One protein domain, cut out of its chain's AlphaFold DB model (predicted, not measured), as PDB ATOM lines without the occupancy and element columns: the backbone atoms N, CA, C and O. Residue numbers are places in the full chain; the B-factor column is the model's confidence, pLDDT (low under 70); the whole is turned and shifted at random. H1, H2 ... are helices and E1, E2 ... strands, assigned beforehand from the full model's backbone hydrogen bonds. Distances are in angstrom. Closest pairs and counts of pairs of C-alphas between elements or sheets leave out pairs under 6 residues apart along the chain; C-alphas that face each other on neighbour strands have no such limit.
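What this domain is: This is residues 29 to 125 of the 141 residues of an uncharacterized protein of Gibberella moniliformis (strain M3125 / FGSC 7600) (UniProt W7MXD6). Helix H2 crosses one face of a small three-stranded sheet in two layers, a helix over a sheet; short H1 grazes the sheet, and residues 104 to 109 stick out. The 97 printed residues, under half in named elements, run E1, E2, H1, E3, H2; the mixed sheet's order is E2, E1, E3, and the class is mixed, helices and strands. The whole is only just compact, close to loose, with a radius of gyration of the C-alphas of 14.7 A, spanning 39 by 35 by 28 A.

Where its parts are: E1 is residues 29 to 34, 16.1 A, from C-alpha 29 at (129.697, -40.956, 60.952); E2 39 to 45, 18.9 A; E3 76 to 80, 12.7 A; H1 47 to 54, 10.4 A; H2 109 to 125, 22.5 A, to C-alpha 125 at (116.543, -36.241, 54.516).

How they stand to each other: E1 and E2, a hairpin, are antiparallel at 156 degrees, with N 32 and O 41 2.9 A apart; E1 and E3 are parallel at 16 degrees, with N 33 and O 79 2.8 A apart. H2 runs across the strands at 73 degrees to E2 on the local plane, height over the sheet 9.4 A; its closest C-alphas to E2 are Ile 113 and Phe 42, 7.2 A. H1 and H2 are apart; in both, every O i to N i+4 pair is within hydrogen-bond range.

The domain as a whole: The printed part has no cut. Links H1 to E3 and E3 to H2 are long. pLDDT is under 70 at residues 47, 50 to 75, 109 and 122 to 125.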
ATOM      1  N   ALA A  29     130.814 -40.067  61.238       78.25
ATOM      2  CA  ALA A  29     129.697 -40.956  60.952       78.25
ATOM      3  C   ALA A  29     129.589 -41.271  59.451       78.25
ATOM      4  O   ALA A  29     129.396 -40.376  58.626       78.25
ATOM      5  N   GLY A  30     129.675 -42.552  59.100       85.56
ATOM      6  CA  GLY A  30     129.381 -43.063  57.767       85.56
ATOM      7  C   GLY A  30     128.083 -43.851  57.765       85.56
ATOM      8  O   GLY A  30     127.895 -44.717  58.617       85.56
ATOM      9  N   PHE A  31     127.209 -43.585  56.794       89.25
ATOM     10  CA  PHE A  31     125.937 -44.287  56.648       89.25
ATOM     11  C   PHE A  31     125.743 -44.854  55.245       89.25
ATOM     12  O   PHE A  31     125.752 -44.107  54.269       89.25
ATOM     13  N   LEU A  32     125.469 -46.155  55.138       92.12
ATOM     14  CA  LEU A  32     124.855 -46.730  53.940       92.12
ATOM     15  C   LEU A  32     123.344 -46.695  54.128       92.12
ATOM     16  O   LEU A  32     122.820 -47.409  54.981       92.12
ATOM     17  N   TYR A  33     122.642 -45.893  53.338       91.62
ATOM     18  CA  TYR A  33     121.190 -45.793  53.373       91.62
ATOM     19  C   TYR A  33     120.575 -46.527  52.182       91.62
ATOM     20  O   TYR A  33     120.761 -46.128  51.036       91.62
ATOM     21  N   TYR A  34     119.808 -47.581  52.455       89.25
ATOM     22  CA  TYR A  34     119.083 -48.370  51.463       89.25
ATOM     23  C   TYR A  34     117.598 -47.980  51.491       89.25
ATOM     24  O   TYR A  34     116.814 -48.619  52.203       89.25
ATOM     25  N   PRO A  35     117.159 -46.960  50.727       84.38
ATOM     26  CA  PRO A  35     115.783 -46.465  50.784       84.38
ATOM     27  C   PRO A  35     114.741 -47.540  50.456       84.38
ATOM     28  O   PRO A  35     113.719 -47.625  51.133       84.38
ATOM     29  N   LEU A  36     115.012 -48.399  49.464       86.50
ATOM     30  CA  LEU A  36     114.082 -49.453  49.033       86.50
ATOM     31  C   LEU A  36     113.882 -50.536  50.100       86.50
ATOM     32  O   LEU A  36     112.772 -51.030  50.276       86.50
ATOM     33  N   LYS A  37     114.946 -50.879  50.835       86.69
ATOM     34  CA  LYS A  37     114.906 -51.870  51.922       86.69
ATOM     35  C   LYS A  37     114.515 -51.250  53.266       86.69
ATOM     36  O   LYS A  37     114.232 -51.980  54.208       86.69
ATOM     37  N   ARG A  38     114.488 -49.912  53.350       85.44
ATOM     38  CA  ARG A  38     114.347 -49.140  54.597       85.44
ATOM     39  C   ARG A  38     115.385 -49.548  55.642       85.44
ATOM     40  O   ARG A  38     115.088 -49.650  56.826       85.44
ATOM     41  N   GLU A  39     116.609 -49.778  55.181       90.00
ATOM     42  CA  GLU A  39     117.726 -50.175  56.032       90.00
ATOM     43  C   GLU A  39     118.797 -49.098  56.039       90.00
ATOM     44  O   GLU A  39     119.027 -48.418  55.036       90.00
ATOM     45  N   VAL A  40     119.485 -48.973  57.169       91.56
ATOM     46  CA  VAL A  40     120.667 -48.132  57.266       91.56
ATOM     47  C   VAL A  40     121.748 -48.840  58.066       91.56
ATOM     48  O   VAL A  40     121.474 -49.552  59.036       91.56
ATOM     49  N   TRP A  41     122.981 -48.685  57.607       92.94
ATOM     50  CA  TRP A  41     124.163 -49.280  58.211       92.94
ATOM     51  C   TRP A  41     125.138 -48.179  58.572       92.94
ATOM     52  O   TRP A  41     125.317 -47.247  57.798       92.94
ATOM     53  N   PHE A  42     125.769 -48.304  59.729       87.81
ATOM     54  CA  PHE A  42     126.723 -47.346  60.252       87.81
ATOM     55  C   PHE A  42     128.130 -47.927  60.235       87.81
ATOM     56  O   PHE A  42     128.329 -49.092  60.585       87.81
ATOM     57  N   SER A  43     129.111 -47.105  59.883       84.50
ATOM     58  CA  SER A  43     130.506 -47.392  60.177       84.50
ATOM     59  C   SER A  43     131.264 -46.104  60.480       84.50
ATOM     60  O   SER A  43     130.983 -45.075  59.859       84.50
ATOM     61  N   PRO A  44     132.228 -46.142  61.413       77.50
ATOM     62  CA  PRO A  44     133.176 -45.054  61.578       77.50
ATOM     63  C   PRO A  44     133.983 -44.796  60.296       77.50
ATOM     64  O   PRO A  44     134.511 -45.724  59.682       77.50
ATOM     65  N   LEU A  45     134.131 -43.524  59.932       75.75
ATOM     66  CA  LEU A  45     134.988 -43.072  58.842       75.75
ATOM     67  C   LEU A  45     136.345 -42.620  59.366       75.75
ATOM     68  O   LEU A  45     136.477 -42.095  60.475       75.75
ATOM     69  N   SER A  46     137.351 -42.804  58.525       72.88
ATOM     70  CA  SER A  46     138.699 -42.298  58.740       72.88
ATOM     71  C   SER A  46     138.801 -40.806  58.410       72.88
ATOM     72  O   SER A  46     138.010 -40.254  57.643       72.88
ATOM     73  N   ALA A  47     139.845 -40.156  58.930       69.00
ATOM     74  CA  ALA A  47     140.149 -38.758  58.610       69.00
ATOM     75  C   ALA A  47     140.384 -38.539  57.115       69.00
ATOM     76  O   ALA A  47     140.025 -37.495  56.576       69.00
ATOM     77  N   LEU A  48     140.951 -39.542  56.445       70.81
ATOM     78  CA  LEU A  48     141.214 -39.514  55.015       70.81
ATOM     79  C   LEU A  48     139.915 -39.412  54.207       70.81
ATOM     80  O   LEU A  48     139.789 -38.555  53.340       70.81
ATOM     81  N   GLU A  49     138.920 -40.233  54.543       74.94
ATOM     82  CA  GLU A  49     137.632 -40.245  53.842       74.94
ATOM     83  C   GLU A  49     136.857 -38.940  54.000       74.94
ATOM     84  O   GLU A  49     136.123 -38.546  53.091       74.94
ATOM     85  N   ILE A  50     137.012 -38.273  55.143       69.25
ATOM     86  CA  ILE A  50     136.389 -36.976  55.401       69.25
ATOM     87  C   ILE A  50     137.147 -35.848  54.720       69.25
ATOM     88  O   ILE A  50     136.515 -34.966  54.142       69.25
ATOM     89  N   ARG A  51     138.482 -35.883  54.725       67.62
ATOM     90  CA  ARG A  51     139.305 -34.942  53.957       67.62
ATOM     91  C   ARG A  51     138.912 -34.962  52.483       67.62
ATOM     92  O   ARG A  51     138.668 -33.907  51.905       67.62
ATOM     93  N   ASP A  52     138.823 -36.156  51.906       67.69
ATOM     94  CA  ASP A  52     138.532 -36.335  50.485       67.69
ATOM     95  C   ASP A  52     137.102 -35.895  50.129       67.69
ATOM     96  O   ASP A  52     136.893 -35.368  49.043       67.69
ATOM     97  N   ALA A  53     136.133 -36.052  51.041       65.25
ATOM     98  CA  ALA A  53     134.744 -35.628  50.826       65.25
ATOM     99  C   ALA A  53     134.505 -34.126  51.081       65.25
ATOM    100  O   ALA A  53     133.662 -33.496  50.456       65.25
ATOM    101  N   THR A  54     135.220 -33.520  52.031       60.09
ATOM    102  CA  THR A  54     134.948 -32.131  52.449       60.09
ATOM    103  C   THR A  54     135.902 -31.118  51.819       60.09
ATOM    104  O   THR A  54     135.581 -29.928  51.764       60.09
ATOM    105  N   HIS A  55     137.058 -31.563  51.309       60.50
ATOM    106  CA  HIS A  55     138.200 -30.725  50.917       60.50
ATOM    107  C   HIS A  55     138.666 -29.752  52.017       60.50
ATOM    108  O   HIS A  55     139.300 -28.738  51.723       60.50
ATOM    109  N   VAL A  56     138.344 -30.030  53.284       53.75
ATOM    110  CA  VAL A  56     138.794 -29.209  54.411       53.75
ATOM    111  C   VAL A  56     140.241 -29.593  54.751       53.75
ATOM    112  O   VAL A  56     140.553 -30.789  54.778       53.75
ATOM    113  N   PRO A  57     141.141 -28.624  55.009       47.16
ATOM    114  CA  PRO A  57     142.503 -28.921  55.434       47.16
ATOM    115  C   PRO A  57     142.494 -29.713  56.746       47.16
ATOM    116  O   PRO A  57     142.092 -29.208  57.788       47.16
ATOM    117  N   VAL A  58     142.940 -30.964  56.685       49.12
ATOM    118  CA  VAL A  58     143.215 -31.809  57.851       49.12
ATOM    119  C   VAL A  58     144.643 -31.489  58.274       49.12
ATOM    120  O   VAL A  58     145.557 -31.656  57.471       49.12
ATOM    121  N   ALA A  59     144.845 -31.000  59.501       47.62
ATOM    122  CA  ALA A  59     146.189 -30.740  60.015       47.62
ATOM    123  C   ALA A  59     147.078 -31.993  59.880       47.62
ATOM    124  O   ALA A  59     146.646 -33.099  60.210       47.62
ATOM    125  N   ASP A  60     148.335 -31.812  59.456       39.16
ATOM    126  CA  ASP A  60     149.313 -32.878  59.152       39.16
ATOM    127  C   ASP A  60     149.635 -33.826  60.325       39.16
ATOM    128  O   ASP A  60     150.409 -34.775  60.187       39.16
ATOM    129  N   LYS A  61     149.057 -33.586  61.506       40.16
ATOM    130  CA  LYS A  61     149.151 -34.458  62.675       40.16
ATOM    131  C   LYS A  61     147.739 -34.805  63.155       40.16
ATOM    132  O   LYS A  61     147.079 -33.928  63.710       40.16
ATOM    133  N   PRO A  62     147.289 -36.070  63.042       40.88
ATOM    134  CA  PRO A  62     145.932 -36.472  63.433       40.88
ATOM    135  C   PRO A  62     145.631 -36.214  64.921       40.88
ATOM    136  O   PRO A  62     144.475 -36.083  65.312       40.88
ATOM    137  N   GLU A  63     146.671 -36.086  65.750       39.66
ATOM    138  CA  GLU A  63     146.590 -35.790  67.184       39.66
ATOM    139  C   GLU A  63     146.655 -34.301  67.568       39.66
ATOM    140  O   GLU A  63     146.467 -33.964  68.738       39.66
ATOM    141  N   ARG A  64     146.869 -33.375  66.622       36.06
ATOM    142  CA  ARG A  64     146.832 -31.930  66.898       36.06
ATOM    143  C   ARG A  64     145.811 -31.248  66.007       36.06
ATOM    144  O   ARG A  64     146.045 -31.103  64.820       36.06
ATOM    145  N   LYS A  65     144.721 -30.791  66.639       44.25
ATOM    146  CA  LYS A  65     143.760 -29.800  66.124       44.25
ATOM    147  C   LYS A  65     143.546 -29.910  64.612       44.25
ATOM    148  O   LYS A  65     144.034 -29.089  63.846       44.25
ATOM    149  N   LEU A  66     142.771 -30.910  64.206       45.62
ATOM    150  CA  LEU A  66     142.360 -31.076  62.809       45.62
ATOM    151  C   LEU A  66     141.603 -29.860  62.251       45.62
ATOM    152  O   LEU A  66     141.567 -29.690  61.043       45.62
ATOM    153  N   PHE A  67     141.084 -28.993  63.128       46.09
ATOM    154  CA  PHE A  67     140.456 -27.724  62.785       46.09
ATOM    155  C   PHE A  67     140.929 -26.655  63.787       46.09
ATOM    156  O   PHE A  67     140.466 -26.602  64.930       46.09
ATOM    157  N   GLU A  68     141.922 -25.837  63.427       39.88
ATOM    158  CA  GLU A  68     142.219 -24.626  64.199       39.88
ATOM    159  C   GLU A  68     141.130 -23.580  63.926       39.88
ATOM    160  O   GLU A  68     140.939 -23.149  62.794       39.88
ATOM    161  N   GLY A  69     140.396 -23.178  64.968       40.53
ATOM    162  CA  GLY A  69     139.484 -22.027  64.918       40.53
ATOM    163  C   GLY A  69     138.057 -22.294  64.433       40.53
ATOM    164  O   GLY A  69     137.250 -21.373  64.451       40.53
ATOM    165  N   THR A  70     137.705 -23.524  64.061       40.59
ATOM    166  CA  THR A  70     136.333 -23.898  63.682       40.59
ATOM    167  C   THR A  70     135.788 -24.920  64.673       40.59
ATOM    168  O   THR A  70     136.349 -26.002  64.847       40.59
ATOM    169  N   HIS A  71     134.704 -24.567  65.371       41.72
ATOM    170  CA  HIS A  71     133.873 -25.558  66.047       41.72
ATOM    171  C   HIS A  71     133.386 -26.518  64.963       41.72
ATOM    172  O   HIS A  71     132.712 -26.097  64.030       41.72
ATOM    173  N   SER A  72     133.816 -27.776  65.019       45.12
ATOM    174  CA  SER A  72     133.480 -28.753  63.991       45.12
ATOM    175  C   SER A  72     131.982 -29.030  64.040       45.12
ATOM    176  O   SER A  72     131.508 -29.667  64.982       45.12
ATOM    177  N   ASP A  73     131.256 -28.538  63.038       52.12
ATOM    178  CA  ASP A  73     129.889 -28.953  62.753       52.12
ATOM    179  C   ASP A  73     129.800 -30.484  62.677       52.12
ATOM    180  O   ASP A  73     130.775 -31.177  62.368       52.12
ATOM    181  N   PHE A  74     128.619 -31.035  62.958       62.25
ATOM    182  CA  PHE A  74     128.372 -32.462  62.771       62.25
ATOM    183  C   PHE A  74     128.581 -32.833  61.293       62.25
ATOM    184  O   PHE A  74     127.774 -32.468  60.436       62.25
ATOM    185  N   VAL A  75     129.652 -33.577  61.002       68.31
ATOM    186  CA  VAL A  75     129.954 -34.096  59.663       68.31
ATOM    187  C   VAL A  75     129.603 -35.579  59.603       68.31
ATOM    188  O   VAL A  75     130.131 -36.392  60.367       68.31
ATOM    189  N   ALA A  76     128.748 -35.931  58.647       75.75
ATOM    190  CA  ALA A  76     128.436 -37.308  58.298       75.75
ATOM    191  C   ALA A  76     128.492 -37.490  56.781       75.75
ATOM    192  O   ALA A  76     128.072 -36.609  56.030       75.75
ATOM    193  N   ARG A  77     128.965 -38.653  56.328       80.75
ATOM    194  CA  ARG A  77     128.875 -39.055  54.920       80.75
ATOM    195  C   ARG A  77     127.778 -40.093  54.758       80.75
ATOM    196  O   ARG A  77     127.705 -41.057  55.519       80.75
ATOM    197  N   ILE A  78     126.933 -39.895  53.755       84.50
ATOM    198  CA  ILE A  78     125.779 -40.750  53.493       84.50
ATOM    199  C   ILE A  78     125.886 -41.258  52.059       84.50
ATOM    200  O   ILE A  78     125.898 -40.466  51.118       84.50
ATOM    201  N   TRP A  79     125.924 -42.575  51.888       88.19
ATOM    202  CA  TRP A  79     125.777 -43.217  50.587       88.19
ATOM    203  C   TRP A  79     124.335 -43.686  50.428       88.19
ATOM    204  O   TRP A  79     123.852 -44.501  51.214       88.19
ATOM    205  N   VAL A  80     123.635 -43.167  49.418       88.62
ATOM    206  CA  VAL A  80     122.266 -43.589  49.093       88.62
ATOM    207  C   VAL A  80     122.335 -44.743  48.099       88.62
ATOM    208  O   VAL A  80     122.633 -44.533  46.927       88.62
ATOM    209  N   ILE A  81     122.038 -45.953  48.564       88.56
ATOM    210  CA  ILE A  81     122.214 -47.189  47.802       88.56
ATOM    211  C   ILE A  81     120.894 -47.601  47.154       88.56
ATOM    212  O   ILE A  81     119.995 -48.133  47.812       88.56
ATOM    213  N   ARG A  82     120.758 -47.358  45.849       89.38
ATOM    214  CA  ARG A  82     119.604 -47.802  45.047       89.38
ATOM    215  C   ARG A  82     119.909 -49.094  44.285       89.38
ATOM    216  O   ARG A  82     118.985 -49.806  43.909       89.38
ATOM    217  N   GLN A  83     121.190 -49.391  44.089       89.50
ATOM    218  CA  GLN A  83     121.741 -50.532  43.352       89.50
ATOM    219  C   GLN A  83     123.208 -50.745  43.753       89.50
ATOM    220  O   GLN A  83     123.837 -49.842  44.303       89.50
ATOM    221  N   ASP A  84     123.778 -51.905  43.429       85.25
ATOM    222  CA  ASP A  84     125.107 -52.306  43.921       85.25
ATOM    223  C   ASP A  84     126.244 -51.367  43.492       85.25
ATOM    224  O   ASP A  84     127.198 -51.176  44.240       85.25
ATOM    225  N   ARG A  85     126.132 -50.711  42.329       87.38
ATOM    226  CA  ARG A  85     127.140 -49.735  41.870       87.38
ATOM    227  C   ARG A  85     127.199 -48.448  42.702       87.38
ATOM    228  O   ARG A  85     128.144 -47.686  42.538       87.38
ATOM    229  N   ASP A  86     126.204 -48.193  43.551       87.31
ATOM    230  CA  ASP A  86     126.178 -47.018  44.430       87.31
ATOM    231  C   ASP A  86     126.977 -47.263  45.731       87.31
ATOM    232  O   ASP A  86     127.166 -46.340  46.528       87.31
ATOM    233  N   LEU A  87     127.425 -48.506  45.973       86.81
ATOM    234  CA  LEU A  87     128.215 -48.864  47.149       86.81
ATOM    235  C   LEU A  87     129.575 -48.155  47.143       86.81
ATOM    236  O   LEU A  87     130.235 -48.091  46.101       86.81
ATOM    237  N   PRO A  88     130.048 -47.668  48.305       84.12
ATOM    238  CA  PRO A  88     131.415 -47.190  48.403       84.12
ATOM    239  C   PRO A  88     132.414 -48.326  48.158       84.12
ATOM    240  O   PRO A  88     132.119 -49.488  48.453       84.12
ATOM    241  N   PRO A  89     133.634 -47.994  47.701       84.06
ATOM    242  CA  PRO A  89     134.743 -48.936  47.711       84.06
ATOM    243  C   PRO A  89     134.923 -49.538  49.106       84.06
ATOM    244  O   PRO A  89     134.881 -48.822  50.109       84.06
ATOM    245  N   ALA A  90     135.141 -50.851  49.170       81.62
ATOM    246  CA  ALA A  90     135.385 -51.529  50.433       81.62
ATOM    247  C   ALA A  90     136.680 -51.006  51.071       81.62
ATOM    248  O   ALA A  90     137.748 -51.072  50.462       81.62
ATOM    249  N   GLN A  91     136.581 -50.514  52.304       75.94
ATOM    250  CA  GLN A  91     137.734 -50.104  53.097       75.94
ATOM    251  C   GLN A  91     138.004 -51.135  54.204       75.94
ATOM    252  O   GLN A  91     137.059 -51.551  54.880       75.94
ATOM    253  N   PRO A  92     139.265 -51.538  54.454       73.56
ATOM    254  CA  PRO A  92     139.591 -52.540  55.475       73.56
ATOM    255  C   PRO A  92     139.155 -52.172  56.901       73.56
ATOM    256  O   PRO A  92     138.916 -53.061  57.719       73.56
ATOM    257  N   HIS A  93     139.060 -50.874  57.215       71.44
ATOM    258  CA  HIS A  93     138.641 -50.389  58.533       71.44
ATOM    259  C   HIS A  93     137.125 -50.266  58.692       71.44
ATOM    260  O   HIS A  93     136.657 -50.131  59.823       71.44
ATOM    261  N   HIS A  94     136.343 -50.337  57.609       76.69
ATOM    262  CA  HIS A  94     134.890 -50.312  57.731       76.69
ATOM    263  C   HIS A  94     134.394 -51.590  58.396       76.69
ATOM    264  O   HIS A  94     134.578 -52.711  57.919       76.69
ATOM    265  N   ARG A  95     133.690 -51.398  59.503       78.25
ATOM    266  CA  ARG A  95     132.888 -52.412  60.179       78.25
ATOM    267  C   ARG A  95     131.453 -51.913  60.175       78.25
ATOM    268  O   ARG A  95     131.078 -51.107  61.024       78.25
ATOM    269  N   TRP A  96     130.695 -52.312  59.159       85.69
ATOM    270  CA  TRP A  96     129.302 -51.902  59.005       85.69
ATOM    271  C   TRP A  96     128.427 -52.629  60.023       85.69
ATOM    272  O   TRP A  96     128.372 -53.858  60.042       85.69
ATOM    273  N   VAL A  97     127.721 -51.866  60.851       85.88
ATOM    274  CA  VAL A  97     126.727 -52.376  61.797       85.88
ATOM    275  C   VAL A  97     125.352 -51.863  61.408       85.88
ATOM    276  O   VAL A  97     125.197 -50.704  61.025       85.88
ATOM    277  N   LYS A  98     124.337 -52.724  61.472       87.94
ATOM    278  CA  LYS A  98     122.968 -52.311  61.166       87.94
ATOM    279  C   LYS A  98     122.491 -51.352  62.252       87.94
ATOM    280  O   LYS A  98     122.565 -51.679  63.436       87.94
ATOM    281  N   VAL A  99     122.004 -50.183  61.849       87.44
ATOM    282  CA  VAL A  99     121.385 -49.239  62.780       87.44
ATOM    283  C   VAL A  99     120.026 -49.798  63.175       87.44
ATOM    284  O   VAL A  99     119.235 -50.214  62.323       87.44
ATOM    285  N   LYS A 100     119.773 -49.830  64.476       85.56
ATOM    286  CA  LYS A 100     118.546 -50.338  65.085       85.56
ATOM    287  C   LYS A 100     118.185 -49.465  66.276       85.56
ATOM    288  O   LYS A 100     119.050 -48.747  66.774       85.56
ATOM    289  N   SER A 101     116.939 -49.568  66.723       83.56
ATOM    290  CA  SER A 101     116.534 -48.896  67.948       83.56
ATOM    291  C   SER A 101     117.206 -49.496  69.165       83.56
ATOM    292  O   SER A 101     117.318 -50.721  69.260       83.56
ATOM    293  N   ASP A 102     117.633 -48.627  70.071       78.75
ATOM    294  CA  ASP A 102     118.247 -49.013  71.333       78.75
ATOM    295  C   ASP A 102     117.262 -49.831  72.176       78.75
ATOM    296  O   ASP A 102     116.082 -49.484  72.295       78.75
ATOM    297  N   GLN A 103     117.727 -50.951  72.724       82.00
ATOM    298  CA  GLN A 103     116.935 -51.836  73.578       82.00
ATOM    299  C   GLN A 103     117.661 -52.100  74.900       82.00
ATOM    300  O   GLN A 103     118.893 -52.087  74.948       82.00
ATOM    301  N   PRO A 104     116.936 -52.410  75.990       80.50
ATOM    302  CA  PRO A 104     117.566 -52.802  77.244       80.50
ATOM    303  C   PRO A 104     118.542 -53.973  77.049       80.50
ATOM    304  O   PRO A 104     118.158 -55.043  76.580       80.50
ATOM    305  N   GLY A 105     119.805 -53.769  77.429       79.56
ATOM    306  CA  GLY A 105     120.875 -54.763  77.282       79.56
ATOM    307  C   GLY A 105     121.708 -54.628  76.005       79.56
ATOM    308  O   GLY A 105     122.719 -55.322  75.880       79.56
ATOM    309  N   ASP A 106     121.346 -53.723  75.093       78.88
ATOM    310  CA  ASP A 106     122.197 -53.406  73.953       78.88
ATOM    311  C   ASP A 106     123.474 -52.664  74.378       78.88
ATOM    312  O   ASP A 106     123.520 -51.976  75.407       78.88
ATOM    313  N   PRO A 107     124.558 -52.779  73.591       76.56
ATOM    314  CA  PRO A 107     125.738 -51.964  73.812       76.56
ATOM    315  C   PRO A 107     125.394 -50.478  73.694       76.56
ATOM    316  O   PRO A 107     124.741 -50.078  72.734       76.56
ATOM    317  N   ARG A 108     125.935 -49.655  74.600       72.06
ATOM    318  CA  ARG A 108     125.720 -48.195  74.652       72.06
ATOM    319  C   ARG A 108     125.862 -47.473  73.301       72.06
ATOM    320  O   ARG A 108     125.137 -46.522  73.044       72.06
ATOM    321  N   TYR A 109     126.769 -47.931  72.435       69.50
ATOM    322  CA  TYR A 109     126.972 -47.320  71.117       69.50
ATOM    323  C   TYR A 109     125.741 -47.441  70.199       69.50
ATOM    324  O   TYR A 109     125.645 -46.719  69.214       69.50
ATOM    325  N   THR A 110     124.802 -48.350  70.486       72.88
ATOM    326  CA  THR A 110     123.582 -48.558  69.690       72.88
ATOM    327  C   THR A 110     122.697 -47.316  69.728       72.88
ATOM    328  O   THR A 110     122.384 -46.774  68.670       72.88
ATOM    329  N   GLY A 111     122.384 -46.809  70.926       73.81
ATOM    330  CA  GLY A 111     121.627 -45.564  71.090       73.81
ATOM    331  C   GLY A 111     122.355 -44.335  70.540       73.81
ATOM    332  O   GLY A 111     121.727 -43.456  69.955       73.81
ATOM    333  N   GLU A 112     123.687 -44.285  70.638       75.50
ATOM    334  CA  GLU A 112     124.491 -43.204  70.047       75.50
ATOM    335  C   GLU A 112     124.395 -43.214  68.506       75.50
ATOM    336  O   GLU A 112     124.195 -42.169  67.882       75.50
ATOM    337  N   ILE A 113     124.454 -44.397  67.883       81.62
ATOM    338  CA  ILE A 113     124.277 -44.569  66.434       81.62
ATOM    339  C   ILE A 113     122.854 -44.222  65.985       81.62
ATOM    340  O   ILE A 113     122.685 -43.530  64.976       81.62
ATOM    341  N   GLU A 114     121.836 -44.673  66.721       81.81
ATOM    342  CA  GLU A 114     120.439 -44.325  66.449       81.81
ATOM    343  C   GLU A 114     120.226 -42.807  66.515       81.81
ATOM    344  O   GLU A 114     119.654 -42.221  65.591       81.81
ATOM    345  N   LEU A 115     120.743 -42.153  67.559       77.19
ATOM    346  CA  LEU A 115     120.649 -40.707  67.728       77.19
ATOM    347  C   LEU A 115     121.295 -39.964  66.551       77.19
ATOM    348  O   LEU A 115     120.661 -39.079  65.973       77.19
ATOM    349  N   MET A 116     122.508 -40.343  66.141       78.25
ATOM    350  CA  MET A 116     123.175 -39.744  64.977       78.25
ATOM    351  C   MET A 116     122.356 -39.893  63.695       78.25
ATOM    352  O   MET A 116     122.189 -38.926  62.948       78.25
ATOM    353  N   TRP A 117     121.819 -41.087  63.439       84.69
ATOM    354  CA  TRP A 117     120.973 -41.304  62.271       84.69
ATOM    355  C   TRP A 117     119.704 -40.449  62.334       84.69
ATOM    356  O   TRP A 117     119.300 -39.864  61.329       84.69
ATOM    357  N   SER A 118     119.103 -40.297  63.517       78.19
ATOM    358  CA  SER A 118     117.939 -39.430  63.701       78.19
ATOM    359  C   SER A 118     118.253 -37.969  63.349       78.19
ATOM    360  O   SER A 118     117.449 -37.326  62.670       78.19
ATOM    361  N   ILE A 119     119.436 -37.463  63.720       75.38
ATOM    362  CA  ILE A 119     119.906 -36.114  63.372       75.38
ATOM    363  C   ILE A 119     120.071 -35.990  61.855       75.38
ATOM    364  O   ILE A 119     119.579 -35.024  61.269       75.38
ATOM    365  N   VAL A 120     120.693 -36.983  61.211       77.38
ATOM    366  CA  VAL A 120     120.831 -37.044  59.747       77.38
ATOM    367  C   VAL A 120     119.466 -37.012  59.063       77.38
ATOM    368  O   VAL A 120     119.249 -36.214  58.154       77.38
ATOM    369  N   VAL A 121     118.508 -37.824  59.509       74.44
ATOM    370  CA  VAL A 121     117.156 -37.844  58.936       74.44
ATOM    371  C   VAL A 121     116.480 -36.480  59.082       74.44
ATOM    372  O   VAL A 121     115.889 -35.987  58.123       74.44
ATOM    373  N   HIS A 122     116.561 -35.860  60.262       65.12
ATOM    374  CA  HIS A 122     115.895 -34.586  60.533       65.12
ATOM    375  C   HIS A 122     116.520 -33.406  59.789       65.12
ATOM    376  O   HIS A 122     115.779 -32.558  59.295       65.12
ATOM    377  N   ARG A 123     117.853 -33.344  59.706       64.56
ATOM    378  CA  ARG A 123     118.564 -32.230  59.065       64.56
ATOM    379  C   ARG A 123     118.732 -32.409  57.563       64.56
ATOM    380  O   ARG A 123     118.622 -31.437  56.838       64.56
ATOM    381  N   VAL A 124     118.994 -33.625  57.101       65.06
ATOM    382  CA  VAL A 124     119.298 -33.900  55.692       65.06
ATOM    383  C   VAL A 124     118.040 -34.364  54.984       65.06
ATOM    384  O   VAL A 124     117.471 -33.632  54.186       65.06
ATOM    385  N   LEU A 125     117.537 -35.548  55.339       62.06
ATOM    386  CA  LEU A 125     116.543 -36.241  54.516       62.06
ATOM    387  C   LEU A 125     115.154 -35.591  54.532       62.06
ATOM    388  O   LEU A 125     114.470 -35.602  53.510       62.06
TER     389      LEU A 125